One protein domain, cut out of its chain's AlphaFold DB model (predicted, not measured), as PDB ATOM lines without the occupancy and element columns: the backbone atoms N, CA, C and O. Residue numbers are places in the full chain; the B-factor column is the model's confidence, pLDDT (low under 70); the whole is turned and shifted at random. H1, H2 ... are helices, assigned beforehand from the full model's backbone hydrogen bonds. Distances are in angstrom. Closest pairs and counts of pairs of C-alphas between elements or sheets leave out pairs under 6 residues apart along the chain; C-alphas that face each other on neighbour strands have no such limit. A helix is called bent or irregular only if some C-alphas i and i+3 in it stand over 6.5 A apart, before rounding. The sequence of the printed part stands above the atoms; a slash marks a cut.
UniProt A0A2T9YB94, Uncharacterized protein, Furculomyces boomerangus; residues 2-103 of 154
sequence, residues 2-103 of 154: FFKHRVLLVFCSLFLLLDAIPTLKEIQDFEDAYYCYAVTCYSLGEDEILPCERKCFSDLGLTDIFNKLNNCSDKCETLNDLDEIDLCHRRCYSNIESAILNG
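This is residues 2 to 103 of the 154 residues of an uncharacterized protein of Furculomyces boomerangus (UniProt A0A2T9YB94). Two helical hairpins, H2 with H3 and H4 with H5, come together at one end and splay apart toward the other like a V, making an up and down bundle of four helices. H1 sticks out from the joined end as a free arm, residues 2 to 18, and makes much of the length. The printed part has 102 residues with five named helices, H1 to H5 in order, and no named strand; its class is all helix. It is only just loose, close to extended, with a radius of gyration of the C-alphas of 19.1 A and spans of 68 by 26 by 17 A.

H1, residues 2 to 18, begins at C-alpha 2 (209.919, 215.925, 48.280) and is 25.3 A long. H2, residues 24 to 41, measures 25.1 A. H3, residues 46 to 59, is 20.7 A and only just irregular: C-alphas 47 and 50 are 6.8 A apart. H4, residues 63 to 76, is 20.1 A. H5, residues 82 to 101, is 28.5 A and ends at C-alpha 101 (180.494, 199.527, 66.486).

H1 stands free, apart from H2. In the bundle, each helix running against the one before, H2 and H3 touch at 27 degrees, a shallow tilt, closest at C-alphas 33 and 57, 5.0 A. H3 touches H4 with residues 54 to 58 alone, C-alphas 57 and 63 being closest at 5.8 A; their tilt of 34 degrees is only just short of steep. H4 and H5 touch, closest at C-alphas 76 and 85, 5.4 A. H5 touches H2 with residues 97 to 101 alone, closest at C-alphas 100 and 27, 6.6 A. Every O i to N i+4 pair is within hydrogen-bond range in H2 and H5; H1 has 12 of 13, H3 and H4 8 of 10 each.

The C-alphas of Phe 2 and Asn 80, the farthest apart, are 69.1 A apart. The printed part has no cut, and its four links are tight. Confidence is under 70 at residues 2 to 6, 9, 11 to 24 and 102 to 103.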
ATOM      1  N   PHE A   2     211.314 216.362  48.512       54.59
ATOM      2  CA  PHE A   2     209.919 215.925  48.280       54.59
ATOM      3  C   PHE A   2     209.443 214.697  49.078       54.59
ATOM      4  O   PHE A   2     208.245 214.535  49.296       54.59
ATOM      5  N   PHE A   3     210.357 213.849  49.558       55.09
ATOM      6  CA  PHE A   3     209.999 212.627  50.293       55.09
ATOM      7  C   PHE A   3     209.357 212.921  51.658       55.09
ATOM      8  O   PHE A   3     208.424 212.242  52.071       55.09
ATOM      9  N   LYS A   4     209.798 213.994  52.328       59.69
ATOM     10  CA  LYS A   4     209.332 214.373  53.671       59.69
ATOM     11  C   LYS A   4     207.871 214.841  53.680       59.69
ATOM     12  O   LYS A   4     207.147 214.562  54.625       59.69
ATOM     13  N   HIS A   5     207.431 215.507  52.611       61.53
ATOM     14  CA  HIS A   5     206.049 215.976  52.465       61.53
ATOM     15  C   HIS A   5     205.071 214.838  52.160       61.53
ATOM     16  O   HIS A   5     203.966 214.825  52.687       61.53
ATOM     17  N   ARG A   6     205.485 213.851  51.354       68.56
ATOM     18  CA  ARG A   6     204.637 212.689  51.050       68.56
ATOM     19  C   ARG A   6     204.435 211.785  52.264       68.56
ATOM     20  O   ARG A   6     203.321 211.339  52.486       68.56
ATOM     21  N   VAL A   7     205.475 211.586  53.076       72.25
ATOM     22  CA  VAL A   7     205.360 210.837  54.341       72.25
ATOM     23  C   VAL A   7     204.441 211.561  55.329       72.25
ATOM     24  O   VAL A   7     203.628 210.914  55.975       72.25
ATOM     25  N   LEU A   8     204.514 212.895  55.399       71.75
ATOM     26  CA  LEU A   8     203.667 213.694  56.287       71.75
ATOM     27  C   LEU A   8     202.189 213.679  55.865       71.75
ATOM     28  O   LEU A   8     201.320 213.597  56.724       71.75
ATOM     29  N   LEU A   9     201.898 213.679  54.559       68.62
ATOM     30  CA  LEU A   9     200.525 213.541  54.060       68.62
ATOM     31  C   LEU A   9     199.934 212.156  54.344       68.62
ATOM     32  O   LEU A   9     198.794 212.079  54.782       68.62
ATOM     33  N   VAL A  10     200.710 211.081  54.161       74.25
ATOM     34  CA  VAL A  10     200.257 209.720  54.501       74.25
ATOM     35  C   VAL A  10     199.996 209.595  56.003       74.25
ATOM     36  O   VAL A  10     198.983 209.027  56.393       74.25
ATOM     37  N   PHE A  11     200.858 210.176  56.842       69.94
ATOM     38  CA  PHE A  11     200.652 210.193  58.290       69.94
ATOM     39  C   PHE A  11     199.413 211.002  58.700       69.94
ATOM     40  O   PHE A  11     198.634 210.518  59.512       69.94
ATOM     41  N   CYS A  12     199.178 212.183  58.114       67.94
ATOM     42  CA  CYS A  12     197.956 212.954  58.373       67.94
ATOM     43  C   CYS A  12     196.690 212.207  57.938       67.94
ATOM     44  O   CYS A  12     195.707 212.215  58.669       67.94
ATOM     45  N   SER A  13     196.699 211.542  56.779       63.19
ATOM     46  CA  SER A  13     195.557 210.734  56.337       63.19
ATOM     47  C   SER A  13     195.316 209.519  57.233       63.19
ATOM     48  O   SER A  13     194.167 209.150  57.438       63.19
ATOM     49  N   LEU A  14     196.374 208.921  57.789       65.50
ATOM     50  CA  LEU A  14     196.250 207.819  58.740       65.50
ATOM     51  C   LEU A  14     195.656 208.301  60.071       65.50
ATOM     52  O   LEU A  14     194.732 207.683  60.576       65.50
ATOM     53  N   PHE A  15     196.131 209.434  60.600       62.66
ATOM     54  CA  PHE A  15     195.599 210.023  61.833       62.66
ATOM     55  C   PHE A  15     194.120 210.412  61.704       62.66
ATOM     56  O   PHE A  15     193.347 210.105  62.598       62.66
ATOM     57  N   LEU A  16     193.703 210.973  60.564       60.28
ATOM     58  CA  LEU A  16     192.290 211.287  60.306       60.28
ATOM     59  C   LEU A  16     191.393 210.043  60.171       60.28
ATOM     60  O   LEU A  16     190.182 210.156  60.328       60.28
ATOM     61  N   LEU A  17     191.959 208.870  59.867       57.06
ATOM     62  CA  LEU A  17     191.224 207.601  59.836       57.06
ATOM     63  C   LEU A  17     191.125 206.939  61.218       57.06
ATOM     64  O   LEU A  17     190.215 206.143  61.424       57.06
ATOM     65  N   LEU A  18     192.021 207.259  62.160       56.91
ATOM     66  CA  LEU A  18     191.954 206.730  63.528       56.91
ATOM     67  C   LEU A  18     190.793 207.331  64.335       56.91
ATOM     68  O   LEU A  18     190.250 206.643  65.189       56.91
ATOM     69  N   ASP A  19     190.391 208.569  64.042       52.16
ATOM     70  CA  ASP A  19     189.298 209.253  64.751       52.16
ATOM     71  C   ASP A  19     187.890 208.816  64.287       52.16
ATOM     72  O   ASP A  19     186.892 209.249  64.856       52.16
ATOM     73  N   ALA A  20     187.791 207.991  63.236       54.06
ATOM     74  CA  ALA A  20     186.520 207.587  62.623       54.06
ATOM     75  C   ALA A  20     186.095 206.144  62.947       54.06
ATOM     76  O   ALA A  20     185.044 205.703  62.484       54.06
ATOM     77  N   ILE A  21     186.907 205.397  63.699       58.38
ATOM     78  CA  ILE A  21     186.591 204.033  64.129       58.38
ATOM     79  C   ILE A  21     186.241 204.120  65.614       58.38
ATOM     80  O   ILE A  21     187.040 204.686  66.368       58.38
ATOM     81  N   PRO A  22     185.091 203.587  66.059       60.50
ATOM     82  CA  PRO A  22     184.821 203.484  67.484       60.50
ATOM     83  C   PRO A  22     185.983 202.774  68.146       60.50
ATOM     84  O   PRO A  22     186.513 201.773  67.649       60.50
ATOM     85  N   THR A  23     186.463 203.367  69.231       63.38
ATOM     86  CA  THR A  23     187.659 202.839  69.865       63.38
ATOM     87  C   THR A  23     187.333 201.438  70.371       63.38
ATOM     88  O   THR A  23     186.293 201.234  70.984       63.38
ATOM     89  N   LEU A  24     188.228 200.471  70.146       69.19
ATOM     90  CA  LEU A  24     188.123 199.110  70.703       69.19
ATOM     91  C   LEU A  24     187.751 199.123  72.202       69.19
ATOM     92  O   LEU A  24     187.105 198.211  72.701       69.19
ATOM     93  N   LYS A  25     188.128 200.203  72.894       78.19
ATOM     94  CA  LYS A  25     187.778 200.504  74.274       78.19
ATOM     95  C   LYS A  25     186.268 200.656  74.525       78.19
ATOM     96  O   LYS A  25     185.810 200.143  75.528       78.19
ATOM     97  N   GLU A  26     185.498 201.321  73.664       76.88
ATOM     98  CA  GLU A  26     184.049 201.515  73.884       76.88
ATOM     99  C   GLU A  26     183.263 200.203  73.791       76.88
ATOM    100  O   GLU A  26     182.327 199.991  74.556       76.88
ATOM    101  N   ILE A  27     183.671 199.307  72.888       78.50
ATOM    102  CA  ILE A  27     183.086 197.964  72.763       78.50
ATOM    103  C   ILE A  27     183.434 197.138  74.004       78.50
ATOM    104  O   ILE A  27     182.555 196.535  74.611       78.50
ATOM    105  N   GLN A  28     184.704 197.176  74.420       83.50
ATOM    106  CA  GLN A  28     185.171 196.481  75.619       83.50
ATOM    107  C   GLN A  28     184.446 196.975  76.878       83.50
ATOM    108  O   GLN A  28     183.984 196.166  77.672       83.50
ATOM    109  N   ASP A  29     184.296 198.292  77.040       85.62
ATOM    110  CA  ASP A  29     183.589 198.884  78.178       85.62
ATOM    111  C   ASP A  29     182.099 198.469  78.179       85.62
ATOM    112  O   ASP A  29     181.501 198.292  79.238       85.62
ATOM    113  N   PHE A  30     181.480 198.298  77.005       84.56
ATOM    114  CA  PHE A  30     180.097 197.829  76.894       84.56
ATOM    115  C   PHE A  30     179.949 196.354  77.291       84.56
ATOM    116  O   PHE A  30     179.070 196.024  78.089       84.56
ATOM    117  N   GLU A  31     180.835 195.482  76.804       85.75
ATOM    118  CA  GLU A  31     180.883 194.073  77.216       85.75
ATOM    119  C   GLU A  31     181.162 193.932  78.719       85.75
ATOM    120  O   GLU A  31     180.495 193.152  79.402       85.75
ATOM    121  N   ASP A  32     182.089 194.725  79.259       88.88
ATOM    122  CA  ASP A  32     182.433 194.724  80.682       88.88
ATOM    123  C   ASP A  32     181.250 195.200  81.548       88.88
ATOM    124  O   ASP A  32     180.988 194.632  82.616       88.88
ATOM    125  N   ALA A  33     180.485 196.198  81.086       87.75
ATOM    126  CA  ALA A  33     179.264 196.652  81.756       87.75
ATOM    127  C   ALA A  33     178.200 195.548  81.795       87.75
ATOM    128  O   ALA A  33     177.587 195.303  82.839       87.75
ATOM    129  N   TYR A  34     178.011 194.853  80.673       85.88
ATOM    130  CA  TYR A  34     177.063 193.750  80.578       85.88
ATOM    131  C   TYR A  34     177.482 192.557  81.442       85.88
ATOM    132  O   TYR A  34     176.669 191.981  82.168       85.88
ATOM    133  N   TYR A  35     178.773 192.224  81.446       89.31
ATOM    134  CA  TYR A  35     179.326 191.194  82.318       89.31
ATOM    135  C   TYR A  35     179.127 191.540  83.801       89.31
ATOM    136  O   TYR A  35     178.723 190.685  84.593       89.31
ATOM    137  N   CYS A  36     179.338 192.805  84.182       90.81
ATOM    138  CA  CYS A  36     179.047 193.291  85.530       90.81
ATOM    139  C   CYS A  36     177.579 193.058  85.908       90.81
ATOM    140  O   CYS A  36     177.312 192.532  86.993       90.81
ATOM    141  N   TYR A  37     176.643 193.379  85.010       88.25
ATOM    142  CA  TYR A  37     175.216 193.127  85.210       88.25
ATOM    143  C   TYR A  37     174.924 191.630  85.413       88.25
ATOM    144  O   TYR A  37     174.326 191.252  86.423       88.25
ATOM    145  N   ALA A  38     175.411 190.770  84.515       85.94
ATOM    146  CA  ALA A  38     175.148 189.333  84.552       85.94
ATOM    147  C   ALA A  38     175.676 188.661  85.832       85.94
ATOM    148  O   ALA A  38     175.018 187.794  86.403       85.94
ATOM    149  N   VAL A  39     176.854 189.071  86.311       89.25
ATOM    150  CA  VAL A  39     177.490 188.463  87.491       89.25
ATOM    151  C   VAL A  39     176.980 189.061  88.803       89.25
ATOM    152  O   VAL A  39     176.891 188.353  89.806       89.25
ATOM    153  N   THR A  40     176.660 190.355  88.820       88.69
ATOM    154  CA  THR A  40     176.401 191.096  90.068       88.69
ATOM    155  C   THR A  40     174.920 191.359  90.301       88.69
ATOM    156  O   THR A  40     174.467 191.323  91.443       88.69
ATOM    157  N   CYS A  41     174.165 191.632  89.238       87.56
ATOM    158  CA  CYS A  41     172.808 192.164  89.334       87.56
ATOM    159  C   CYS A  41     171.729 191.115  89.063       87.56
ATOM    160  O   CYS A  41     170.648 191.211  89.630       87.56
ATOM    161  N   TYR A  42     172.025 190.089  88.262       80.12
ATOM    162  CA  TYR A  42     171.040 189.091  87.822       80.12
ATOM    163  C   TYR A  42     170.342 188.326  88.965       80.12
ATOM    164  O   TYR A  42     169.225 187.848  88.809       80.12
ATOM    165  N   SER A  43     170.988 188.210  90.129       85.38
ATOM    166  CA  SER A  43     170.434 187.504  91.297       85.38
ATOM    167  C   SER A  43     169.715 188.409  92.307       85.38
ATOM    168  O   SER A  43     169.293 187.929  93.361       85.38
ATOM    169  N   LEU A  44     169.604 189.708  92.018       88.19
ATOM    170  CA  LEU A  44     168.962 190.679  92.901       88.19
ATOM    171  C   LEU A  44     167.433 190.656  92.763       88.19
ATOM    172  O   LEU A  44     166.881 190.101  91.815       88.19
ATOM    173  N   GLY A  45     166.743 191.266  93.731       83.06
ATOM    174  CA  GLY A  45     165.302 191.505  93.637       83.06
ATOM    175  C   GLY A  45     164.957 192.503  92.525       83.06
ATOM    176  O   GLY A  45     165.794 193.317  92.135       83.06
ATOM    177  N   GLU A  46     163.716 192.464  92.030       77.06
ATOM    178  CA  GLU A  46     163.226 193.341  90.947       77.06
ATOM    179  C   GLU A  46     163.477 194.837  91.212       77.06
ATOM    180  O   GLU A  46     163.762 195.602  90.291       77.06
ATOM    181  N   ASP A  47     163.426 195.263  92.475       83.50
ATOM    182  CA  ASP A  47     163.660 196.639  92.912       83.50
ATOM    183  C   ASP A  47     165.146 197.044  92.942       83.50
ATOM    184  O   ASP A  47     165.471 198.234  92.899       83.50
ATOM    185  N   GLU A  48     166.052 196.068  92.967       86.50
ATOM    186  CA  GLU A  48     167.501 196.266  93.040       86.50
ATOM    187  C   GLU A  48     168.216 196.031  91.695       86.50
ATOM    188  O   GLU A  48     169.315 196.560  91.494       86.50
ATOM    189  N   ILE A  49     167.582 195.325  90.746       86.56
ATOM    190  CA  ILE A  49     168.132 195.033  89.410       86.56
ATOM    191  C   ILE A  49     168.447 196.317  88.630       86.56
ATOM    192  O   ILE A  49     169.601 196.537  88.261       86.56
ATOM    193  N   LEU A  50     167.465 197.203  88.427       85.50
ATOM    194  CA  LEU A  50     167.636 198.432  87.632       85.50
ATOM    195  C   LEU A  50     168.707 199.390  88.204       85.50
ATOM    196  O   LEU A  50     169.538 199.898  87.442       85.50
ATOM    197  N   PRO A  51     168.743 199.672  89.525       87.69
ATOM    198  CA  PRO A  51     169.827 200.448  90.129       87.69
ATOM    199  C   PRO A  51     171.204 199.792  89.985       87.69
ATOM    200  O   PRO A  51     172.194 200.502  89.794       87.69
ATOM    201  N   CYS A  52     171.276 198.462  90.089       90.50
ATOM    202  CA  CYS A  52     172.524 197.717  89.957       90.50
ATOM    203  C   CYS A  52     173.046 197.749  88.518       90.50
ATOM    204  O   CYS A  52     174.210 198.086  88.298       90.50
ATOM    205  N   GLU A  53     172.179 197.500  87.538       88.12
ATOM    206  CA  GLU A  53     172.521 197.581  86.121       88.12
ATOM    207  C   GLU A  53     173.016 198.987  85.768       88.12
ATOM    208  O   GLU A  53     174.130 199.151  85.270       88.12
ATOM    209  N   ARG A  54     172.264 200.032  86.146       89.19
ATOM    210  CA  ARG A  54     172.686 201.428  85.948       89.19
ATOM    211  C   ARG A  54     174.082 201.686  86.494       89.19
ATOM    212  O   ARG A  54     174.853 202.415  85.875       89.19
ATOM    213  N   LYS A  55     174.396 201.131  87.665       91.88
ATOM    214  CA  LYS A  55     175.707 201.284  88.287       91.88
ATOM    215  C   LYS A  55     176.801 200.617  87.451       91.88
ATOM    216  O   LYS A  55     177.793 201.281  87.177       91.88
ATOM    217  N   CYS A  56     176.598 199.384  86.985       92.62
ATOM    218  CA  CYS A  56     177.548 198.684  86.113       92.62
ATOM    219  C   CYS A  56     177.897 199.487  84.850       92.62
ATOM    220  O   CYS A  56     179.069 199.626  84.507       92.62
ATOM    221  N   PHE A  57     176.901 200.094  84.202       89.62
ATOM    222  CA  PHE A  57     177.141 200.965  83.049       89.62
ATOM    223  C   PHE A  57     177.754 202.317  83.445       89.62
ATOM    224  O   PHE A  57     178.639 202.831  82.764       89.62
ATOM    225  N   SER A  58     177.310 202.914  84.551       91.00
ATOM    226  CA  SER A  58     177.806 204.214  85.010       91.00
ATOM    227  C   SER A  58     179.263 204.171  85.472       91.00
ATOM    228  O   SER A  58     179.975 205.151  85.256       91.00
ATOM    229  N   ASP A  59     179.709 203.076  86.089       91.38
ATOM    230  CA  ASP A  59     181.089 202.903  86.565       91.38
ATOM    231  C   ASP A  59     182.094 202.904  85.396       91.38
ATOM    232  O   ASP A  59     183.250 203.296  85.566       91.38
ATOM    233  N   LEU A  60     181.629 202.562  84.190       89.19
ATOM    234  CA  LEU A  60     182.391 202.592  82.937       89.19
ATOM    235  C   LEU A  60     182.102 203.839  82.081       89.19
ATOM    236  O   LEU A  60     182.607 203.972  80.970       89.19
ATOM    237  N   GLY A  61     181.322 204.795  82.600       85.69
ATOM    238  CA  GLY A  61     180.982 206.038  81.900       85.69
ATOM    239  C   GLY A  61     179.937 205.877  80.790       85.69
ATOM    240  O   GLY A  61     179.770 206.782  79.976       85.69
ATOM    241  N   LEU A  62     179.205 204.761  80.766       86.50
ATOM    242  CA  LEU A  62     178.223 204.404  79.739       86.50
ATOM    243  C   LEU A  62     176.778 204.742  80.148       86.50
ATOM    244  O   LEU A  62     175.826 204.088  79.722       86.50
ATOM    245  N   THR A  63     176.576 205.775  80.972       85.31
ATOM    246  CA  THR A  63     175.239 206.181  81.454       85.31
ATOM    247  C   THR A  63     174.274 206.503  80.309       85.31
ATOM    248  O   THR A  63     173.094 206.161  80.375       85.31
ATOM    249  N   ASP A  64     174.767 207.120  79.234       82.31
ATOM    250  CA  ASP A  64     173.949 207.423  78.056       82.31
ATOM    251  C   ASP A  64     173.522 206.157  77.308       82.31
ATOM    252  O   ASP A  64     172.422 206.109  76.759       82.31
ATOM    253  N   ILE A  65     174.364 205.122  77.313       83.25
ATOM    254  CA  ILE A  65     174.056 203.819  76.718       83.25
ATOM    255  C   ILE A  65     172.989 203.112  77.548       83.25
ATOM    256  O   ILE A  65     171.982 202.679  76.991       83.25
ATOM    257  N   PHE A  66     173.149 203.097  78.874       86.56
ATOM    258  CA  PHE A  66     172.143 202.566  79.792       86.56
ATOM    259  C   PHE A  66     170.775 203.230  79.592       86.56
ATOM    260  O   PHE A  66     169.772 202.544  79.445       86.56
ATOM    261  N   ASN A  67     170.716 204.563  79.511       84.19
ATOM    262  CA  ASN A  67     169.447 205.274  79.313       84.19
ATOM    263  C   ASN A  67     168.754 204.887  78.000       84.19
ATOM    264  O   ASN A  67     167.526 204.813  77.936       84.19
ATOM    265  N   LYS A  68     169.533 204.655  76.939       83.19
ATOM    266  CA  LYS A  68     169.007 204.248  75.633       83.19
ATOM    267  C   LYS A  68     168.553 202.791  75.634       83.19
ATOM    268  O   LYS A  68     167.514 202.503  75.046       83.19
ATOM    269  N   LEU A  69     169.283 201.910  76.318       82.50
ATOM    270  CA  LEU A  69     168.883 200.521  76.526       82.50
ATOM    271  C   LEU A  69     167.586 200.453  77.340       82.50
ATOM    272  O   LEU A  69     166.627 199.863  76.864       82.50
ATOM    273  N   ASN A  70     167.506 201.162  78.471       83.50
ATOM    274  CA  ASN A  70     166.300 201.237  79.300       83.50
ATOM    275  C   ASN A  70     165.099 201.745  78.497       83.50
ATOM    276  O   ASN A  70     164.058 201.110  78.491       83.50
ATOM    277  N   ASN A  71     165.247 202.846  77.751       81.94
ATOM    278  CA  ASN A  71     164.163 203.368  76.911       81.94
ATOM    279  C   ASN A  71     163.718 202.363  75.834       81.94
ATOM    280  O   ASN A  71     162.546 202.320  75.465       81.94
ATOM    281  N   CYS A  72     164.654 201.574  75.302       82.44
ATOM    282  CA  CYS A  72     164.337 200.525  74.344       82.44
ATOM    283  C   CYS A  72     163.573 199.374  75.016       82.44
ATOM    284  O   CYS A  72     162.526 198.978  74.509       82.44
ATOM    285  N   SER A  73     164.042 198.910  76.175       79.81
ATOM    286  CA  SER A  73     163.415 197.845  76.963       79.81
ATOM    287  C   SER A  73     162.030 198.232  77.491       79.81
ATOM    288  O   SER A  73     161.110 197.428  77.400       79.81
ATOM    289  N   ASP A  74     161.816 199.490  77.895       79.62
ATOM    290  CA  ASP A  74     160.501 200.002  78.325       79.62
ATOM    291  C   ASP A  74     159.420 199.788  77.244       79.62
ATOM    292  O   ASP A  74     158.234 199.628  77.532       79.62
ATOM    293  N   LYS A  75     159.811 199.790  75.961       78.81
ATOM    294  CA  LYS A  75     158.886 199.526  74.846       78.81
ATOM    295  C   LYS A  75     158.572 198.041  74.700       78.81
ATOM    296  O   LYS A  75     157.486 197.708  74.228       78.81
ATOM    297  N   CYS A  76     159.488 197.166  75.101       79.31
ATOM    298  CA  CYS A  76     159.315 195.719  75.065       79.31
ATOM    299  C   CYS A  76     158.309 195.238  76.114       79.31
ATOM    300  O   CYS A  76     157.535 194.334  75.826       79.31
ATOM    301  N   GLU A  77     158.218 195.902  77.270       73.81
ATOM    302  CA  GLU A  77     157.240 195.581  78.326       73.81
ATOM    303  C   GLU A  77     155.772 195.766  77.897       73.81
ATOM    304  O   GLU A  77     154.850 195.318  78.576       73.81
ATOM    305  N   THR A  78     155.528 196.423  76.758       76.56
ATOM    306  CA  THR A  78     154.179 196.563  76.184       76.56
ATOM    307  C   THR A  78     153.712 195.326  75.407       76.56
ATOM    308  O   THR A  78     152.555 195.274  74.977       76.56
ATOM    309  N   LEU A  79     154.596 194.342  75.213       78.38
ATOM    310  CA  LEU A  79     154.307 193.069  74.558       78.38
ATOM    311  C   LEU A  79     153.665 192.094  75.554       78.38
ATOM    312  O   LEU A  79     153.898 192.162  76.756       78.38
ATOM    313  N   ASN A  80     152.819 191.194  75.052       75.00
ATOM    314  CA  ASN A  80     152.058 190.260  75.897       75.00
ATOM    315  C   ASN A  80     152.669 188.854  75.949       75.00
ATOM    316  O   ASN A  80     152.191 188.015  76.712       75.00
ATOM    317  N   ASP A  81     153.664 188.587  75.108       82.94
ATOM    318  CA  ASP A  81     154.279 187.278  74.940       82.94
ATOM    319  C   ASP A  81     155.736 187.311  75.409       82.94
ATOM    320  O   ASP A  81     156.485 188.222  75.055       82.94
ATOM    321  N   LEU A  82     156.124 186.331  76.228       75.38
ATOM    322  CA  LEU A  82     157.454 186.292  76.845       75.38
ATOM    323  C   LEU A  82     158.559 186.124  75.796       75.38
ATOM    324  O   LEU A  82     159.572 186.815  75.874       75.38
ATOM    325  N   ASP A  83     158.337 185.296  74.771       77.69
ATOM    326  CA  ASP A  83     159.321 185.101  73.704       77.69
ATOM    327  C   ASP A  83     159.495 186.388  72.879       77.69
ATOM    328  O   ASP A  83     160.609 186.736  72.468       77.69
ATOM    329  N   GLU A  84     158.405 187.132  72.659       76.62
ATOM    330  CA  GLU A  84     158.448 188.448  72.016       76.62
ATOM    331  C   GLU A  84     159.175 189.499  72.870       76.62
ATOM    332  O   GLU A  84     159.943 190.294  72.316       76.62
ATOM    333  N   ILE A  85     158.994 189.489  74.195       73.12
ATOM    334  CA  ILE A  85     159.721 190.364  75.132       73.12
ATOM    335  C   ILE A  85     161.222 190.059  75.081       73.12
ATOM    336  O   ILE A  85     162.029 190.969  74.866       73.12
ATOM    337  N   ASP A  86     161.608 188.786  75.171       75.56
ATOM    338  CA  ASP A  86     163.012 188.363  75.142       75.56
ATOM    339  C   ASP A  86     163.674 188.664  73.794       75.56
ATOM    340  O   ASP A  86     164.844 189.059  73.709       75.56
ATOM    341  N   LEU A  87     162.944 188.482  72.692       80.31
ATOM    342  CA  LEU A  87     163.416 188.875  71.368       80.31
ATOM    343  C   LEU A  87     163.581 190.397  71.259       80.31
ATOM    344  O   LEU A  87     164.546 190.870  70.653       80.31
ATOM    345  N   CYS A  88     162.662 191.166  71.840       79.44
ATOM    346  CA  CYS A  88     162.712 192.620  71.840       79.44
ATOM    347  C   CYS A  88     163.922 193.142  72.633       79.44
ATOM    348  O   CYS A  88     164.689 193.945  72.097       79.44
ATOM    349  N   HIS A  89     164.185 192.608  73.829       80.31
ATOM    350  CA  HIS A  89     165.367 192.960  74.624       80.31
ATOM    351  C   HIS A  89     166.681 192.621  73.911       80.31
ATOM    352  O   HIS A  89     167.584 193.459  73.847       80.31
ATOM    353  N   ARG A  90     166.778 191.446  73.278       80.69
ATOM    354  CA  ARG A  90     167.958 191.081  72.473       80.69
ATOM    355  C   ARG A  90     168.191 192.037  71.308       80.69
ATOM    356  O   ARG A  90     169.329 192.411  71.031       80.69
ATOM    357  N   ARG A  91     167.122 192.476  70.637       82.38
ATOM    358  CA  ARG A  91     167.219 193.478  69.563       82.38
ATOM    359  C   ARG A  91     167.656 194.834  70.094       82.38
ATOM    360  O   ARG A  91     168.485 195.476  69.458       82.38
ATOM    361  N   CYS A  92     167.136 195.257  71.245       84.50
ATOM    362  CA  CYS A  92     167.594 196.472  71.909       84.50
ATOM    363  C   CYS A  92     169.102 196.416  72.147       84.50
ATOM    364  O   CYS A  92     169.813 197.298  71.680       84.50
ATOM    365  N   TYR A  93     169.597 195.339  72.749       81.81
ATOM    366  CA  TYR A  93     171.024 195.154  72.987       81.81
ATOM    367  C   TYR A  93     171.853 195.159  71.692       81.81
ATOM    368  O   TYR A  93     172.783 195.951  71.555       81.81
ATOM    369  N   SER A  94     171.475 194.354  70.695       81.44
ATOM    370  CA  SER A  94     172.208 194.255  69.424       81.44
ATOM    371  C   SER A  94     172.243 195.577  68.649       81.44
ATOM    372  O   SER A  94     173.256 195.923  68.036       81.44
ATOM    373  N   ASN A  95     171.161 196.360  68.701       81.81
ATOM    374  CA  ASN A  95     171.117 197.684  68.088       81.81
ATOM    375  C   ASN A  95     172.057 198.667  68.794       81.81
ATOM    376  O   ASN A  95     172.713 199.465  68.127       81.81
ATOM    377  N   ILE A  96     172.127 198.609  70.127       82.50
ATOM    378  CA  ILE A  96     173.050 199.418  70.928       82.50
ATOM    379  C   ILE A  96     174.497 199.059  70.582       82.50
ATOM    380  O   ILE A  96     175.280 199.945  70.248       82.50
ATOM    381  N   GLU A  97     174.830 197.772  70.588       80.06
ATOM    382  CA  GLU A  97     176.158 197.265  70.240       80.06
ATOM    383  C   GLU A  97     176.563 197.676  68.817       80.06
ATOM    384  O   GLU A  97     177.648 198.210  68.591       80.06
ATOM    385  N   SER A  98     175.647 197.528  67.857       79.62
ATOM    386  CA  SER A  98     175.861 197.945  66.469       79.62
ATOM    387  C   SER A  98     176.060 199.456  66.343       79.62
ATOM    388  O   SER A  98     176.860 199.909  65.526       79.62
ATOM    389  N   ALA A  99     175.348 200.255  67.139       76.44
ATOM    390  CA  ALA A  99     175.514 201.703  67.151       76.44
ATOM    391  C   ALA A  99     176.894 202.103  67.696       76.44
ATOM    392  O   ALA A  99     177.543 202.975  67.112       76.44
ATOM    393  N   ILE A 100     177.374 201.416  68.740       75.75
ATOM    394  CA  ILE A 100     178.733 201.575  69.277       75.75
ATOM    395  C   ILE A 100     179.759 201.186  68.205       75.75
ATOM    396  O   ILE A 100     180.629 201.990  67.895       75.75
ATOM    397  N   LEU A 101     179.613 200.023  67.559       70.75
ATOM    398  CA  LEU A 101     180.494 199.527  66.486       70.75
ATOM    399  C   LEU A 101     180.536 200.414  65.235       70.75
ATOM    400  O   LEU A 101     181.515 200.384  64.487       70.75
ATOM    401  N   ASN A 102     179.502 201.222  65.017       69.62
ATOM    402  CA  ASN A 102     179.445 202.180  63.920       69.62
ATOM    403  C   ASN A 102     179.881 203.598  64.332       69.62
ATOM    404  O   ASN A 102     179.865 204.500  63.494       69.62
ATOM    405  N   GLY A 103     180.258 203.820  65.599       61.97
ATOM    406  CA  GLY A 103     180.600 205.145  66.126       61.97
ATOM    407  C   GLY A 103     179.422 206.125  66.082       61.97
ATOM    408  O   GLY A 103     179.608 207.343  66.073       61.97
TER     409      GLY A 103